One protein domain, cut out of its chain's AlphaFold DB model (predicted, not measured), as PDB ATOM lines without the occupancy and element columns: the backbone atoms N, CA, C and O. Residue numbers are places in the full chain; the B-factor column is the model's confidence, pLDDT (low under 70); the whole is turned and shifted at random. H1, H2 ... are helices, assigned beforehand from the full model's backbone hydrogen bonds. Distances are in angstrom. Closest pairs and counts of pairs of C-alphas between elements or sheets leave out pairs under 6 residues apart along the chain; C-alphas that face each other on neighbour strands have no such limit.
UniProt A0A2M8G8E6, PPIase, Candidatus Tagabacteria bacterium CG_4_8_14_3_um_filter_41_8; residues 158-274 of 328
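AT A GLANCE: This is residues 158 to 274 of the 328 residues of the protein "PPIase" of Candidatus Tagabacteria bacterium CG_4_8_14_3_um_filter_41_8 (UniProt A0A2M8G8E6). H2 and H3 stand as two posts of an open frame, with H6 the bar across. H1 packs on H2; H4 and H5 lead from H3 to H6. The printed part has 117 residues with six named helices: all helix, loose, radius of gyration of the C-alphas 18.1 A, spans 47 by 42 by 25 A.

HOW THE PARTS SIT: H1, residues 160 to 170, touches H2, residues 181 to 201; the closest C-alphas, of Val 164 and Ile 195, are 5.9 A apart. H3, residues 209 to 229, touches H4, residues 234 to 240, only at the corner. H5, residues 245 to 251, is close to H3 but not clearly touching. H6, residues 253 to 272, touches H2, about perpendicular at 89 degrees, and H3, closest C-alphas Glu 215 and Ala 256, 5.7 A. Every helix O i to N i+4 pair is within hydrogen-bond range.

IN THESE COORDINATES: H1 begins at C-alpha 160, (45.091, 91.994, 146.120); H6 ends at C-alpha 272, (41.328, 81.548, 144.210). H2 spans 30.3 A, H3 30.2 A.

THE WHOLE: The printed part has no cut; pLDDT is under 70 at residues 171 to 178.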
ATOM      1  N   PRO A 158      48.470  88.321 148.735       91.75
ATOM      2  CA  PRO A 158      48.114  89.390 149.662       91.75
ATOM      3  C   PRO A 158      46.652  89.830 149.458       91.75
ATOM      4  O   PRO A 158      45.901  89.243 148.667       91.75
ATOM      5  N   ASP A 159      46.226  90.882 150.164       93.12
ATOM      6  CA  ASP A 159      44.943  91.545 149.899       93.12
ATOM      7  C   ASP A 159      44.990  92.301 148.560       93.12
ATOM      8  O   ASP A 159      45.109  93.524 148.476       93.12
ATOM      9  N   TYR A 160      44.944  91.522 147.484       92.31
ATOM     10  CA  TYR A 160      45.091  91.994 146.120       92.31
ATOM     11  C   TYR A 160      43.936  92.914 145.709       92.31
ATOM     12  O   TYR A 160      44.152  93.798 144.891       92.31
ATOM     13  N   LYS A 161      42.731  92.767 146.287       92.38
ATOM     14  CA  LYS A 161      41.587  93.646 145.982       92.38
ATOM     15  C   LYS A 161      41.862  95.065 146.459       92.38
ATOM     16  O   LYS A 161      41.683  96.012 145.701       92.38
ATOM     17  N   LYS A 162      42.386  95.207 147.679       91.75
ATOM     18  CA  LYS A 162      42.817  96.509 148.189       91.75
ATOM     19  C   LYS A 162      43.953  97.102 147.351       91.75
ATOM     20  O   LYS A 162      43.884  98.267 146.984       91.75
ATOM     21  N   ILE A 163      44.950  96.294 146.984       90.00
ATOM     22  CA  ILE A 163      46.063  96.738 146.124       90.00
ATOM     23  C   ILE A 163      45.547  97.236 144.767       90.00
ATOM     24  O   ILE A 163      46.001  98.268 144.273       90.00
ATOM     25  N   VAL A 164      44.586  96.529 144.170       88.69
ATOM     26  CA  VAL A 164      43.949  96.921 142.907       88.69
ATOM     27  C   VAL A 164      43.239  98.267 143.054       88.69
ATOM     28  O   VAL A 164      43.441  99.135 142.207       88.69
ATOM     29  N   LEU A 165      42.452  98.465 144.118       87.56
ATOM     30  CA  LEU A 165      41.773  99.736 144.392       87.56
ATOM     31  C   LEU A 165      42.780 100.881 144.557       87.56
ATOM     32  O   LEU A 165      42.704 101.860 143.817       87.56
ATOM     33  N   ASP A 166      43.784 100.708 145.418       87.00
ATOM     34  CA  ASP A 166      44.831 101.708 145.655       87.00
ATOM     35  C   ASP A 166      45.583 102.063 144.357       87.00
ATOM     36  O   ASP A 166      45.936 103.219 144.123       87.00
ATOM     37  N   THR A 167      45.834 101.076 143.490       85.50
ATOM     38  CA  THR A 167      46.514 101.277 142.197       85.50
ATOM     39  C   THR A 167      45.633 102.036 141.207       85.50
ATOM     40  O   THR A 167      46.127 102.884 140.468       85.50
ATOM     41  N   ARG A 168      44.322 101.760 141.190       80.75
ATOM     42  CA  ARG A 168      43.364 102.475 140.335       80.75
ATOM     43  C   ARG A 168      43.131 103.915 140.791       80.75
ATOM     44  O   ARG A 168      42.888 104.756 139.939       80.75
ATOM     45  N   GLU A 169      43.187 104.193 142.093       77.94
ATOM     46  CA  GLU A 169      43.010 105.548 142.639       77.94
ATOM     47  C   GLU A 169      44.246 106.430 142.437       77.94
ATOM     48  O   GLU A 169      44.119 107.619 142.153       77.94
ATOM     49  N   LYS A 170      45.450 105.860 142.567       71.75
ATOM     50  CA  LYS A 170      46.714 106.598 142.398       71.75
ATOM     51  C   LYS A 170      47.006 106.985 140.956       71.75
ATOM     52  O   LYS A 170      47.798 107.894 140.719       71.75
ATOM     53  N   GLU A 171      46.415 106.281 140.004       65.06
ATOM     54  CA  GLU A 171      46.671 106.501 138.594       65.06
ATOM     55  C   GLU A 171      45.409 106.952 137.876       65.06
ATOM     56  O   GLU A 171      44.461 106.190 137.695       65.06
ATOM     57  N   GLU A 172      45.422 108.199 137.407       58.16
ATOM     58  CA  GLU A 172      44.416 108.704 136.480       58.16
ATOM     59  C   GLU A 172      44.557 107.980 135.134       58.16
ATOM     60  O   GLU A 172      45.198 108.441 134.190       58.16
ATOM     61  N   PHE A 173      43.947 106.802 135.028       60.56
ATOM     62  CA  PHE A 173      43.745 106.106 133.760       60.56
ATOM     63  C   PHE A 173      42.593 106.760 132.980       60.56
ATOM     64  O   PHE A 173      41.643 106.090 132.576       60.56
ATOM     65  N   THR A 174      42.629 108.081 132.803       54.84
ATOM     66  CA  THR A 174      41.636 108.815 132.018       54.84
ATOM     67  C   THR A 174      41.889 108.557 130.540       54.84
ATOM     68  O   THR A 174      42.762 109.140 129.897       54.84
ATOM     69  N   VAL A 175      41.105 107.637 129.986       57.09
ATOM     70  CA  VAL A 175      40.980 107.464 128.543       57.09
ATOM     71  C   VAL A 175      40.223 108.680 128.019       57.09
ATOM     72  O   VAL A 175      39.070 108.892 128.386       57.09
ATOM     73  N   LYS A 176      40.860 109.498 127.176       58.09
ATOM     74  CA  LYS A 176      40.122 110.502 126.399       58.09
ATOM     75  C   LYS A 176      39.117 109.756 125.520       58.09
ATOM     76  O   LYS A 176      39.511 108.802 124.849       58.09
ATOM     77  N   GLU A 177      37.850 110.167 125.516       61.09
ATOM     78  CA  GLU A 177      36.797 109.494 124.735       61.09
ATOM     79  C   GLU A 177      37.168 109.390 123.237       61.09
ATOM     80  O   GLU A 177      36.908 108.356 122.612       61.09
ATOM     81  N   ASP A 178      37.922 110.377 122.733       63.50
ATOM     82  CA  ASP A 178      38.434 110.493 121.357       63.50
ATOM     83  C   ASP A 178      39.706 109.674 121.043       63.50
ATOM     84  O   ASP A 178      40.244 109.770 119.940       63.50
ATOM     85  N   ALA A 179      40.238 108.891 121.989       73.06
ATOM     86  CA  ALA A 179      41.430 108.076 121.740       73.06
ATOM     87  C   ALA A 179      41.147 106.957 120.719       73.06
ATOM     88  O   ALA A 179      40.087 106.317 120.755       73.06
ATOM     89  N   SER A 180      42.116 106.692 119.840       80.12
ATOM     90  CA  SER A 180      42.043 105.590 118.876       80.12
ATOM     91  C   SER A 180      41.984 104.227 119.578       80.12
ATOM     92  O   SER A 180      42.429 104.076 120.718       80.12
ATOM     93  N   GLU A 181      41.466 103.206 118.894       81.25
ATOM     94  CA  GLU A 181      41.343 101.856 119.464       81.25
ATOM     95  C   GLU A 181      42.709 101.263 119.864       81.25
ATOM     96  O   GLU A 181      42.842 100.604 120.895       81.25
ATOM     97  N   GLU A 182      43.765 101.581 119.107       83.19
ATOM     98  CA  GLU A 182      45.138 101.182 119.432       83.19
ATOM     99  C   GLU A 182      45.664 101.854 120.707       83.19
ATOM    100  O   GLU A 182      46.351 101.226 121.518       83.19
ATOM    101  N   GLU A 183      45.361 103.139 120.902       82.38
ATOM    102  CA  GLU A 183      45.750 103.873 122.105       82.38
ATOM    103  C   GLU A 183      44.997 103.354 123.330       82.38
ATOM    104  O   GLU A 183      45.612 103.143 124.377       82.38
ATOM    105  N   LYS A 184      43.696 103.067 123.184       81.19
ATOM    106  CA  LYS A 184      42.875 102.434 124.227       81.19
ATOM    107  C   LYS A 184      43.453 101.080 124.634       81.19
ATOM    108  O   LYS A 184      43.681 100.856 125.824       81.19
ATOM    109  N   GLY A 185      43.808 100.233 123.664       84.44
ATOM    110  CA  GLY A 185      44.449  98.939 123.916       84.44
ATOM    111  C   GLY A 185      45.795  99.063 124.641       84.44
ATOM    112  O   GLY A 185      46.024  98.393 125.650       84.44
ATOM    113  N   LYS A 186      46.677  99.972 124.199       85.94
ATOM    114  CA  LYS A 186      47.973 100.227 124.861       85.94
ATOM    115  C   LYS A 186      47.799 100.717 126.298       85.94
ATOM    116  O   LYS A 186      48.550 100.306 127.184       85.94
ATOM    117  N   MET A 187      46.829 101.594 126.545       82.88
ATOM    118  CA  MET A 187      46.540 102.102 127.887       82.88
ATOM    119  C   MET A 187      45.972 101.011 128.798       82.88
ATOM    120  O   MET A 187      46.406 100.897 129.945       82.88
ATOM    121  N   GLN A 188      45.077 100.162 128.285       84.38
ATOM    122  CA  GLN A 188      44.549  99.022 129.033       84.38
ATOM    123  C   GLN A 188      45.659  98.033 129.407       84.38
ATOM    124  O   GLN A 188      45.761  97.629 130.563       84.38
ATOM    125  N   GLN A 189      46.553  97.706 128.470       87.56
ATOM    126  CA  GLN A 189      47.713  96.858 128.754       87.56
ATOM    127  C   GLN A 189      48.614  97.469 129.830       87.56
ATOM    128  O   GLN A 189      48.986  96.779 130.777       87.56
ATOM    129  N   LYS A 190      48.915  98.772 129.751       88.50
ATOM    130  CA  LYS A 190      49.691  99.466 130.792       88.50
ATOM    131  C   LYS A 190      49.022  99.369 132.163       88.50
ATOM    132  O   LYS A 190      49.699  99.049 133.134       88.50
ATOM    133  N   LYS A 191      47.708  99.594 132.241       87.50
ATOM    134  CA  LYS A 191      46.938  99.471 133.488       87.50
ATOM    135  C   LYS A 191      47.034  98.063 134.075       87.50
ATOM    136  O   LYS A 191      47.363  97.908 135.248       87.50
ATOM    137  N   ARG A 192      46.808  97.038 133.249       90.44
ATOM    138  CA  ARG A 192      46.916  95.624 133.644       90.44
ATOM    139  C   ARG A 192      48.301  95.281 134.184       90.44
ATOM    140  O   ARG A 192      48.406  94.638 135.226       90.44
ATOM    141  N   MET A 193      49.350  95.746 133.507       90.94
ATOM    142  CA  MET A 193      50.729  95.510 133.931       90.94
ATOM    143  C   MET A 193      51.034  96.142 135.285       90.94
ATOM    144  O   MET A 193      51.644  95.487 136.121       90.94
ATOM    145  N   LYS A 194      50.565  97.365 135.532       90.50
ATOM    146  CA  LYS A 194      50.791  98.050 136.810       90.50
ATOM    147  C   LYS A 194      50.053  97.409 137.978       90.50
ATOM    148  O   LYS A 194      50.605  97.312 139.066       90.50
ATOM    149  N   ILE A 195      48.834  96.921 137.747       91.19
ATOM    150  CA  ILE A 195      48.103  96.137 138.750       91.19
ATOM    151  C   ILE A 195      48.890  94.869 139.106       91.19
ATOM    152  O   ILE A 195      49.065  94.565 140.283       91.19
ATOM    153  N   LEU A 196      49.387  94.137 138.104       92.38
ATOM    154  CA  LEU A 196      50.187  92.934 138.348       92.38
ATOM    155  C   LEU A 196      51.514  93.229 139.041       92.38
ATOM    156  O   LEU A 196      51.912  92.458 139.906       92.38
ATOM    157  N   GLU A 197      52.178  94.322 138.678       93.12
ATOM    158  CA  GLU A 197      53.407  94.781 139.324       93.12
ATOM    159  C   GLU A 197      53.157  95.067 140.809       93.12
ATOM    160  O   GLU A 197      53.814  94.475 141.660       93.12
ATOM    161  N   ALA A 198      52.109  95.829 141.134       92.19
ATOM    162  CA  ALA A 198      51.747  96.129 142.518       92.19
ATOM    163  C   ALA A 198      51.406  94.870 143.339       92.19
ATOM    164  O   ALA A 198      51.789  94.761 144.506       92.19
ATOM    165  N   ILE A 199      50.705  93.895 142.745       93.38
ATOM    166  CA  ILE A 199      50.431  92.607 143.406       93.38
ATOM    167  C   ILE A 199      51.730  91.810 143.576       93.38
ATOM    168  O   ILE A 199      51.953  91.222 144.635       93.38
ATOM    169  N   SER A 200      52.588  91.791 142.557       93.19
ATOM    170  CA  SER A 200      53.866  91.077 142.577       93.19
ATOM    171  C   SER A 200      54.807  91.611 143.648       93.19
ATOM    172  O   SER A 200      55.414  90.815 144.356       93.19
ATOM    173  N   ASP A 201      54.893  92.929 143.813       92.31
ATOM    174  CA  ASP A 201      55.753  93.562 144.817       92.31
ATOM    175  C   ASP A 201      55.302  93.249 146.250       92.31
ATOM    176  O   ASP A 201      56.119  93.158 147.165       92.31
ATOM    177  N   ALA A 202      54.000  93.032 146.444       92.06
ATOM    178  CA  ALA A 202      53.421  92.634 147.722       92.06
ATOM    179  C   ALA A 202      53.426  91.111 147.960       92.06
ATOM    180  O   ALA A 202      52.983  90.666 149.021       92.06
ATOM    181  N   THR A 203      53.885  90.306 146.993       91.94
ATOM    182  CA  THR A 203      53.847  88.840 147.066       91.94
ATOM    183  C   THR A 203      55.255  88.257 147.136       91.94
ATOM    184  O   THR A 203      56.044  88.344 146.192       91.94
ATOM    185  N   GLU A 204      55.562  87.577 148.237       89.25
ATOM    186  CA  GLU A 204      56.793  86.798 148.349       89.25
ATOM    187  C   GLU A 204      56.643  85.477 147.580       89.25
ATOM    188  O   GLU A 204      55.727  84.691 147.822       89.25
ATOM    189  N   ILE A 205      57.531  85.257 146.609       90.44
ATOM    190  CA  ILE A 205      57.554  84.060 145.762       90.44
ATOM    191  C   ILE A 205      59.008  83.630 145.625       90.44
ATOM    192  O   ILE A 205      59.843  84.403 145.140       90.44
ATOM    193  N   ASP A 206      59.279  82.396 146.029       89.81
ATOM    194  CA  ASP A 206      60.573  81.741 145.880       89.81
ATOM    195  C   ASP A 206      60.569  80.916 144.587       89.81
ATOM    196  O   ASP A 206      59.875  79.905 144.491       89.81
ATOM    197  N   ILE A 207      61.259  81.388 143.548       91.25
ATOM    198  CA  ILE A 207      61.160  80.818 142.197       91.25
ATOM    199  C   ILE A 207      62.308  79.830 141.976       91.25
ATOM    200  O   ILE A 207      63.466  80.237 142.058       91.25
ATOM    201  N   PRO A 208      62.022  78.570 141.606       91.88
ATOM    202  CA  PRO A 208      63.065  77.622 141.251       91.88
ATOM    203  C   PRO A 208      63.874  78.043 140.020       91.88
ATOM    204  O   PRO A 208      63.310  78.402 138.982       91.88
ATOM    205  N   ASP A 209      65.192  77.838 140.070       90.81
ATOM    206  CA  ASP A 209      66.110  78.085 138.947       90.81
ATOM    207  C   ASP A 209      65.695  77.363 137.661       90.81
ATOM    208  O   ASP A 209      65.913  77.861 136.556       90.81
ATOM    209  N   ILE A 210      65.091  76.176 137.780       91.50
ATOM    210  CA  ILE A 210      64.609  75.418 136.623       91.50
ATOM    211  C   ILE A 210      63.503  76.161 135.866       91.50
ATOM    212  O   ILE A 210      63.475  76.102 134.637       91.50
ATOM    213  N   MET A 211      62.633  76.892 136.570       93.19
ATOM    214  CA  MET A 211      61.597  77.703 135.934       93.19
ATOM    215  C   MET A 211      62.226  78.886 135.204       93.19
ATOM    216  O   MET A 211      61.868  79.153 134.063       93.19
ATOM    217  N   ILE A 212      63.211  79.540 135.826       93.69
ATOM    218  CA  ILE A 212      63.928  80.670 135.226       93.69
ATOM    219  C   ILE A 212      64.673  80.230 133.963       93.69
ATOM    220  O   ILE A 212      64.577  80.884 132.927       93.69
ATOM    221  N   LYS A 213      65.381  79.097 134.019       93.12
ATOM    222  CA  LYS A 213      66.058  78.515 132.852       93.12
ATOM    223  C   LYS A 213      65.066  78.211 131.730       93.12
ATOM    224  O   LYS A 213      65.316  78.596 130.595       93.12
ATOM    225  N   ALA A 214      63.936  77.575 132.046       93.56
ATOM    226  CA  ALA A 214      62.910  77.256 131.056       93.56
ATOM    227  C   ALA A 214      62.302  78.515 130.410       93.56
ATOM    228  O   ALA A 214      62.134  78.549 129.192       93.56
ATOM    229  N   GLU A 215      62.026  79.564 131.191       95.38
ATOM    230  CA  GLU A 215      61.493  80.824 130.658       95.38
ATOM    231  C   GLU A 215      62.513  81.537 129.765       95.38
ATOM    232  O   GLU A 215      62.146  82.047 128.712       95.38
ATOM    233  N   LYS A 216      63.805  81.517 130.108       95.56
ATOM    234  CA  LYS A 216      64.853  82.079 129.240       95.56
ATOM    235  C   LYS A 216      64.966  81.360 127.903       95.56
ATOM    236  O   LYS A 216      65.111  82.019 126.881       95.56
ATOM    237  N   GLU A 217      64.901  80.030 127.901       95.19
ATOM    238  CA  GLU A 217      64.907  79.249 126.657       95.19
ATOM    239  C   GLU A 217      63.671  79.559 125.804       95.19
ATOM    240  O   GLU A 217      63.771  79.709 124.587       95.19
ATOM    241  N   LYS A 218      62.512  79.749 126.443       93.81
ATOM    242  CA  LYS A 218      61.297  80.198 125.761       93.81
ATOM    243  C   LYS A 218      61.462  81.600 125.163       93.81
ATOM    244  O   LYS A 218      61.197  81.776 123.979       93.81
ATOM    245  N   MET A 219      61.948  82.573 125.939       94.75
ATOM    246  CA  MET A 219      62.232  83.940 125.476       94.75
ATOM    247  C   MET A 219      63.221  83.962 124.307       94.75
ATOM    248  O   MET A 219      63.059  84.725 123.358       94.75
ATOM    249  N   LEU A 220      64.238  83.101 124.356       94.69
ATOM    250  CA  LEU A 220      65.196  82.939 123.271       94.69
ATOM    251  C   LEU A 220      64.523  82.403 122.007       94.69
ATOM    252  O   LEU A 220      64.772  82.924 120.924       94.69
ATOM    253  N   GLY A 221      63.672  81.383 122.141       94.38
ATOM    254  CA  GLY A 221      62.885  80.850 121.031       94.38
ATOM    255  C   GLY A 221      61.968  81.904 120.406       94.38
ATOM    256  O   GLY A 221      61.944  82.040 119.186       94.38
ATOM    257  N   GLU A 222      61.276  82.697 121.235       92.25
ATOM    258  CA  GLU A 222      60.441  83.827 120.795       92.25
ATOM    259  C   GLU A 222      61.259  84.850 119.993       92.25
ATOM    260  O   GLU A 222      60.847  85.263 118.906       92.25
ATOM    261  N   LEU A 223      62.438  85.233 120.495       93.69
ATOM    262  CA  LEU A 223      63.305  86.183 119.804       93.69
ATOM    263  C   LEU A 223      63.841  85.612 118.484       93.69
ATOM    264  O   LEU A 223      63.793  86.302 117.468       93.69
ATOM    265  N   LYS A 224      64.316  84.360 118.481       93.62
ATOM    266  CA  LYS A 224      64.805  83.674 117.272       93.62
ATOM    267  C   LYS A 224      63.731  83.639 116.190       93.62
ATOM    268  O   LYS A 224      63.984  84.091 115.077       93.62
ATOM    269  N   ALA A 225      62.514  83.228 116.546       90.50
ATOM    270  CA  ALA A 225      61.381  83.225 115.626       90.50
ATOM    271  C   ALA A 225      61.061  84.635 115.098       90.50
ATOM    272  O   ALA A 225      60.805  84.815 113.909       90.50
ATOM    273  N   SER A 226      61.116  85.662 115.954       90.94
ATOM    274  CA  SER A 226      60.917  87.049 115.518       90.94
ATOM    275  C   SER A 226      61.983  87.512 114.519       90.94
ATOM    276  O   SER A 226      61.655  88.256 113.600       90.94
ATOM    277  N   ILE A 227      63.242  87.107 114.695       92.38
ATOM    278  CA  ILE A 227      64.362  87.465 113.808       92.38
ATOM    279  C   ILE A 227      64.246  86.750 112.463       92.38
ATOM    280  O   ILE A 227      64.396  87.385 111.418       92.38
ATOM    281  N   GLU A 228      63.900  85.467 112.482       90.44
ATOM    282  CA  GLU A 228      63.637  84.688 111.269       90.44
ATOM    283  C   GLU A 228      62.470  85.279 110.469       90.44
ATOM    284  O   GLU A 228      62.570  85.432 109.253       90.44
ATOM    285  N   ASN A 229      61.404  85.718 111.149       87.88
ATOM    286  CA  ASN A 229      60.273  86.408 110.518       87.88
ATOM    287  C   ASN A 229      60.661  87.762 109.898       87.88
ATOM    288  O   ASN A 229      60.012  88.213 108.955       87.88
ATOM    289  N   MET A 230      61.721  88.407 110.395       90.44
ATOM    290  CA  MET A 230      62.313  89.604 109.781       90.44
ATOM    291  C   MET A 230      63.281  89.270 108.632       90.44
ATOM    292  O   MET A 230      63.843  90.179 108.023       90.44
ATOM    293  N   GLY A 231      63.478  87.986 108.314       91.94
ATOM    294  CA  GLY A 231      64.353  87.518 107.237       91.94
ATOM    295  C   GLY A 231      65.846  87.559 107.572       91.94
ATOM    296  O   GLY A 231      66.672  87.507 106.662       91.94
ATOM    297  N   MET A 232      66.205  87.667 108.852       92.62
ATOM    298  CA  MET A 232      67.590  87.705 109.327       92.62
ATOM    299  C   MET A 232      67.979  86.357 109.949       92.62
ATOM    300  O   MET A 232      67.131  85.641 110.481       92.62
ATOM    301  N   LYS A 233      69.265  85.991 109.889       93.94
ATOM    302  CA  LYS A 233      69.779  84.805 110.587       93.94
ATOM    303  C   LYS A 233      70.153  85.137 112.025       93.94
ATOM    304  O   LYS A 233      70.585  86.248 112.328       93.94
ATOM    305  N   TRP A 234      70.038  84.148 112.905       93.12
ATOM    306  CA  TRP A 234      70.374  84.302 114.319       93.12
ATOM    307  C   TRP A 234      71.835  84.719 114.537       93.12
ATOM    308  O   TRP A 234      72.120  85.583 115.364       93.12
ATOM    309  N   GLU A 235      72.757  84.146 113.765       92.69
ATOM    310  CA  GLU A 235      74.186  84.448 113.856       92.69
ATOM    311  C   GLU A 235      74.483  85.897 113.455       92.69
ATOM    312  O   GLU A 235      75.257  86.577 114.131       92.69
ATOM    313  N   ASP A 236      73.824  86.381 112.399       93.25
ATOM    314  CA  ASP A 236      73.967  87.757 111.917       93.25
ATOM    315  C   ASP A 236      73.430  88.756 112.956       93.25
ATOM    316  O   ASP A 236      74.050  89.789 113.212       93.25
ATOM    317  N   TYR A 237      72.318  88.416 113.618       93.06
ATOM    318  CA  TYR A 237      71.762  89.219 114.706       93.06
ATOM    319  C   TYR A 237      72.724  89.326 115.896       93.06
ATOM    320  O   TYR A 237      72.988  90.432 116.367       93.06
ATOM    321  N   LEU A 238      73.274  88.199 116.365       93.50
ATOM    322  CA  LEU A 238      74.234  88.190 117.475       93.50
ATOM    323  C   LEU A 238      75.496  88.999 117.148       93.50
ATOM    324  O   LEU A 238      76.001  89.716 118.013       93.50
ATOM    325  N   ALA A 239      75.970  88.928 115.900       93.31
ATOM    326  CA  ALA A 239      77.091  89.733 115.430       93.31
ATOM    327  C   ALA A 239      76.765  91.235 115.441       93.31
ATOM    328  O   ALA A 239      77.595  92.031 115.868       93.31
ATOM    329  N   GLN A 240      75.553  91.624 115.031       93.88
ATOM    330  CA  GLN A 240      75.125  93.026 115.015       93.88
ATOM    331  C   GLN A 240      75.024  93.633 116.420       93.88
ATOM    332  O   GLN A 240      75.335  94.809 116.601       93.88
ATOM    333  N   ILE A 241      74.560  92.860 117.405       93.44
ATOM    334  CA  ILE A 241      74.462  93.331 118.794       93.44
ATOM    335  C   ILE A 241      75.763  93.137 119.584       93.44
ATOM    336  O   ILE A 241      75.803  93.521 120.749       93.44
ATOM    337  N   GLU A 242      76.789  92.536 118.969       92.88
ATOM    338  CA  GLU A 242      78.097  92.226 119.563       92.88
ATOM    339  C   GLU A 242      78.007  91.459 120.897       92.88
ATOM    340  O   GLU A 242      78.828  91.644 121.794       92.88
ATOM    341  N   LYS A 243      77.006  90.579 121.040       91.88
ATOM    342  CA  LYS A 243      76.761  89.813 122.275       91.88
ATOM    343  C   LYS A 243      76.741  88.317 122.027       91.88
ATOM    344  O   LYS A 243      76.257  87.832 121.006       91.88
ATOM    345  N   ALA A 244      77.204  87.568 123.023       93.25
ATOM    346  CA  ALA A 244      77.013  86.124 123.062       93.25
ATOM    347  C   ALA A 244      75.596  85.766 123.547       93.25
ATOM    348  O   ALA A 244      75.027  86.448 124.400       93.25
ATOM    349  N   GLU A 245      75.055  84.636 123.084       91.62
ATOM    350  CA  GLU A 245      73.743  84.130 123.527       91.62
ATOM    351  C   GLU A 245      73.658  83.994 125.061       91.62
ATOM    352  O   GLU A 245      72.663  84.373 125.677       91.62
ATOM    353  N   GLU A 246      74.725  83.512 125.701       92.19
ATOM    354  CA  GLU A 246      74.786  83.354 127.160       92.19
ATOM    355  C   GLU A 246      74.798  84.688 127.918       92.19
ATOM    356  O   GLU A 246      74.318  84.769 129.048       92.19
ATOM    357  N   GLU A 247      75.329  85.751 127.315       92.06
ATOM    358  CA  GLU A 247      75.279  87.096 127.889       92.06
ATOM    359  C   GLU A 247      73.864  87.667 127.801       92.06
ATOM    360  O   GLU A 247      73.323  88.130 128.807       92.06
ATOM    361  N   LEU A 248      73.210  87.504 126.649       91.38
ATOM    362  CA  LEU A 248      71.810  87.881 126.461       91.38
ATOM    363  C   LEU A 248      70.891  87.160 127.465       91.38
ATOM    364  O   LEU A 248      70.074  87.788 128.140       91.38
ATOM    365  N   LYS A 249      71.084  85.847 127.661       92.06
ATOM    366  CA  LYS A 249      70.361  85.073 128.684       92.06
ATOM    367  C   LYS A 249      70.617  85.587 130.101       92.06
ATOM    368  O   LYS A 249      69.722  85.493 130.946       92.06
ATOM    369  N   LYS A 250      71.816  86.083 130.419       93.75
ATOM    370  CA  LYS A 250      72.115  86.667 131.740       93.75
ATOM    371  C   LYS A 250      71.376  87.985 131.944       93.75
ATOM    372  O   LYS A 250      70.798  88.170 133.012       93.75
ATOM    373  N   GLU A 251      71.332  88.844 130.930       93.00
ATOM    374  CA  GLU A 251      70.584  90.108 130.979       93.00
ATOM    375  C   GLU A 251      69.088  89.874 131.220       93.00
ATOM    376  O   GLU A 251      68.471  90.560 132.035       93.00
ATOM    377  N   TRP A 252      68.525  88.826 130.616       95.12
ATOM    378  CA  TRP A 252      67.118  88.455 130.782       95.12
ATOM    379  C   TRP A 252      66.766  87.787 132.109       95.12
ATOM    380  O   TRP A 252      65.615  87.407 132.297       95.12
ATOM    381  N   GLN A 253      67.705  87.624 133.048       94.00
ATOM    382  CA  GLN A 253      67.422  86.994 134.344       94.00
ATOM    383  C   GLN A 253      66.221  87.641 135.048       94.00
ATOM    384  O   GLN A 253      65.257  86.951 135.372       94.00
ATOM    385  N   LYS A 254      66.251  88.967 135.227       94.50
ATOM    386  CA  LYS A 254      65.178  89.698 135.919       94.50
ATOM    387  C   LYS A 254      63.869  89.690 135.133       94.50
ATOM    388  O   LYS A 254      62.794  89.635 135.724       94.50
ATOM    389  N   ASP A 255      63.953  89.725 133.807       94.31
ATOM    390  CA  ASP A 255      62.776  89.683 132.941       94.31
ATOM    391  C   ASP A 255      62.085  88.322 132.987       94.31
ATOM    392  O   ASP A 255      60.862  88.271 133.121       94.31
ATOM    393  N   ALA A 256      62.856  87.235 132.948       95.81
ATOM    394  CA  ALA A 256      62.357  85.874 133.098       95.81
ATOM    395  C   ALA A 256      61.714  85.673 134.478       95.81
ATOM    396  O   ALA A 256      60.582  85.203 134.566       95.81
ATOM    397  N   GLU A 257      62.387  86.104 135.552       94.19
ATOM    398  CA  GLU A 257      61.827  86.073 136.909       94.19
ATOM    399  C   GLU A 257      60.494  86.824 136.983       94.19
ATOM    400  O   GLU A 257      59.507  86.288 137.483       94.19
ATOM    401  N   ARG A 258      60.429  88.037 136.428       93.75
ATOM    402  CA  ARG A 258      59.213  88.856 136.402       93.75
ATOM    403  C   ARG A 258      58.080  88.204 135.604       93.75
ATOM    404  O   ARG A 258      56.951  88.160 136.090       93.75
ATOM    405  N   ARG A 259      58.362  87.655 134.416       94.31
ATOM    406  CA  ARG A 259      57.368  86.927 133.600       94.31
ATOM    407  C   ARG A 259      56.805  85.721 134.352       94.31
ATOM    408  O   ARG A 259      55.588  85.531 134.373       94.31
ATOM    409  N   ILE A 260      57.669  84.955 135.021       94.75
ATOM    410  CA  ILE A 260      57.259  83.813 135.846       94.75
ATOM    411  C   ILE A 260      56.395  84.273 137.021       94.75
ATOM    412  O   ILE A 260      55.332  83.693 137.234       94.75
ATOM    413  N   ARG A 261      56.798  85.329 137.749       94.31
ATOM    414  CA  ARG A 261      56.000  85.896 138.854       94.31
ATOM    415  C   ARG A 261      54.592  86.235 138.393       94.31
ATOM    416  O   ARG A 261      53.631  85.777 139.000       94.31
ATOM    417  N   TYR A 262      54.463  86.969 137.293       94.19
ATOM    418  CA  TYR A 262      53.158  87.362 136.765       94.19
ATOM    419  C   TYR A 262      52.317  86.158 136.343       94.19
ATOM    420  O   TYR A 262      51.144  86.082 136.703       94.19
ATOM    421  N   GLY A 263      52.908  85.184 135.645       93.56
ATOM    422  CA  GLY A 263      52.204  83.961 135.259       93.56
ATOM    423  C   GLY A 263      51.707  83.157 136.464       93.56
ATOM    424  O   GLY A 263      50.579  82.662 136.465       93.56
ATOM    425  N   LEU A 264      52.522  83.067 137.514       93.88
ATOM    426  CA  LEU A 264      52.165  82.378 138.747       93.88
ATOM    427  C   LEU A 264      51.071  83.115 139.539       93.88
ATOM    428  O   LEU A 264      50.131  82.476 140.006       93.88
ATOM    429  N   ILE A 265      51.145  84.445 139.635       94.75
ATOM    430  CA  ILE A 265      50.119  85.280 140.280       94.75
ATOM    431  C   ILE A 265      48.786  85.161 139.540       94.75
ATOM    432  O   ILE A 265      47.757  84.944 140.174       94.75
ATOM    433  N   LEU A 266      48.793  85.249 138.205       94.56
ATOM    434  CA  LEU A 266      47.588  85.083 137.386       94.56
ATOM    435  C   LEU A 266      46.961  83.702 137.587       94.56
ATOM    436  O   LEU A 266      45.748  83.601 137.778       94.56
ATOM    437  N   ARG A 267      47.780  82.642 137.597       93.06
ATOM    438  CA  ARG A 267      47.318  81.280 137.895       93.06
ATOM    439  C   ARG A 267      46.670  81.208 139.276       93.06
ATOM    440  O   ARG A 267      45.594  80.626 139.399       93.06
ATOM    441  N   GLU A 268      47.309  81.774 140.295       94.12
ATOM    442  CA  GLU A 268      46.814  81.692 141.668       94.12
ATOM    443  C   GLU A 268      45.537  82.515 141.871       94.12
ATOM    444  O   GLU A 268      44.589  82.037 142.489       94.12
ATOM    445  N   LEU A 269      45.441  83.697 141.256       94.50
ATOM    446  CA  LEU A 269      44.209  84.490 141.224       94.50
ATOM    447  C   LEU A 269      43.078  83.722 140.540       94.50
ATOM    448  O   LEU A 269      41.967  83.648 141.066       94.50
ATOM    449  N   ALA A 270      43.370  83.089 139.403       95.06
ATOM    450  CA  ALA A 270      42.391  82.283 138.695       95.06
ATOM    451  C   ALA A 270      41.929  81.068 139.511       95.06
ATOM    452  O   ALA A 270      40.781  80.653 139.385       95.06
ATOM    453  N   ASN A 271      42.802  80.469 140.325       93.12
ATOM    454  CA  ASN A 271      42.437  79.369 141.218       93.12
ATOM    455  C   ASN A 271      41.581  79.866 142.390       93.12
ATOM    456  O   ASN A 271      40.531  79.284 142.664       93.12
ATOM    457  N   LYS A 272      42.002  80.956 143.045       94.12
ATOM    458  CA  LYS A 272      41.328  81.548 144.210       94.12
ATOM    459  C   LYS A 272      39.908  82.010 143.888       94.12
ATOM    460  O   LYS A 272      38.996  81.748 144.662       94.12
ATOM    461  N   GLU A 273      39.722  82.635 142.729       94.75
ATOM    462  CA  GLU A 273      38.417  83.128 142.268       94.75
ATOM    463  C   GLU A 273      37.676  82.114 141.378       94.75
ATOM    464  O   GLU A 273      36.600  82.405 140.862       94.75
ATOM    465  N   ASN A 274      38.236  80.909 141.199       94.56
ATOM    466  CA  ASN A 274      37.686  79.836 140.365       94.56
ATOM    467  C   ASN A 274      37.335  80.288 138.929       94.56
ATOM    468  O   ASN A 274      36.312  79.907 138.357       94.56
TER     469      ASN A 274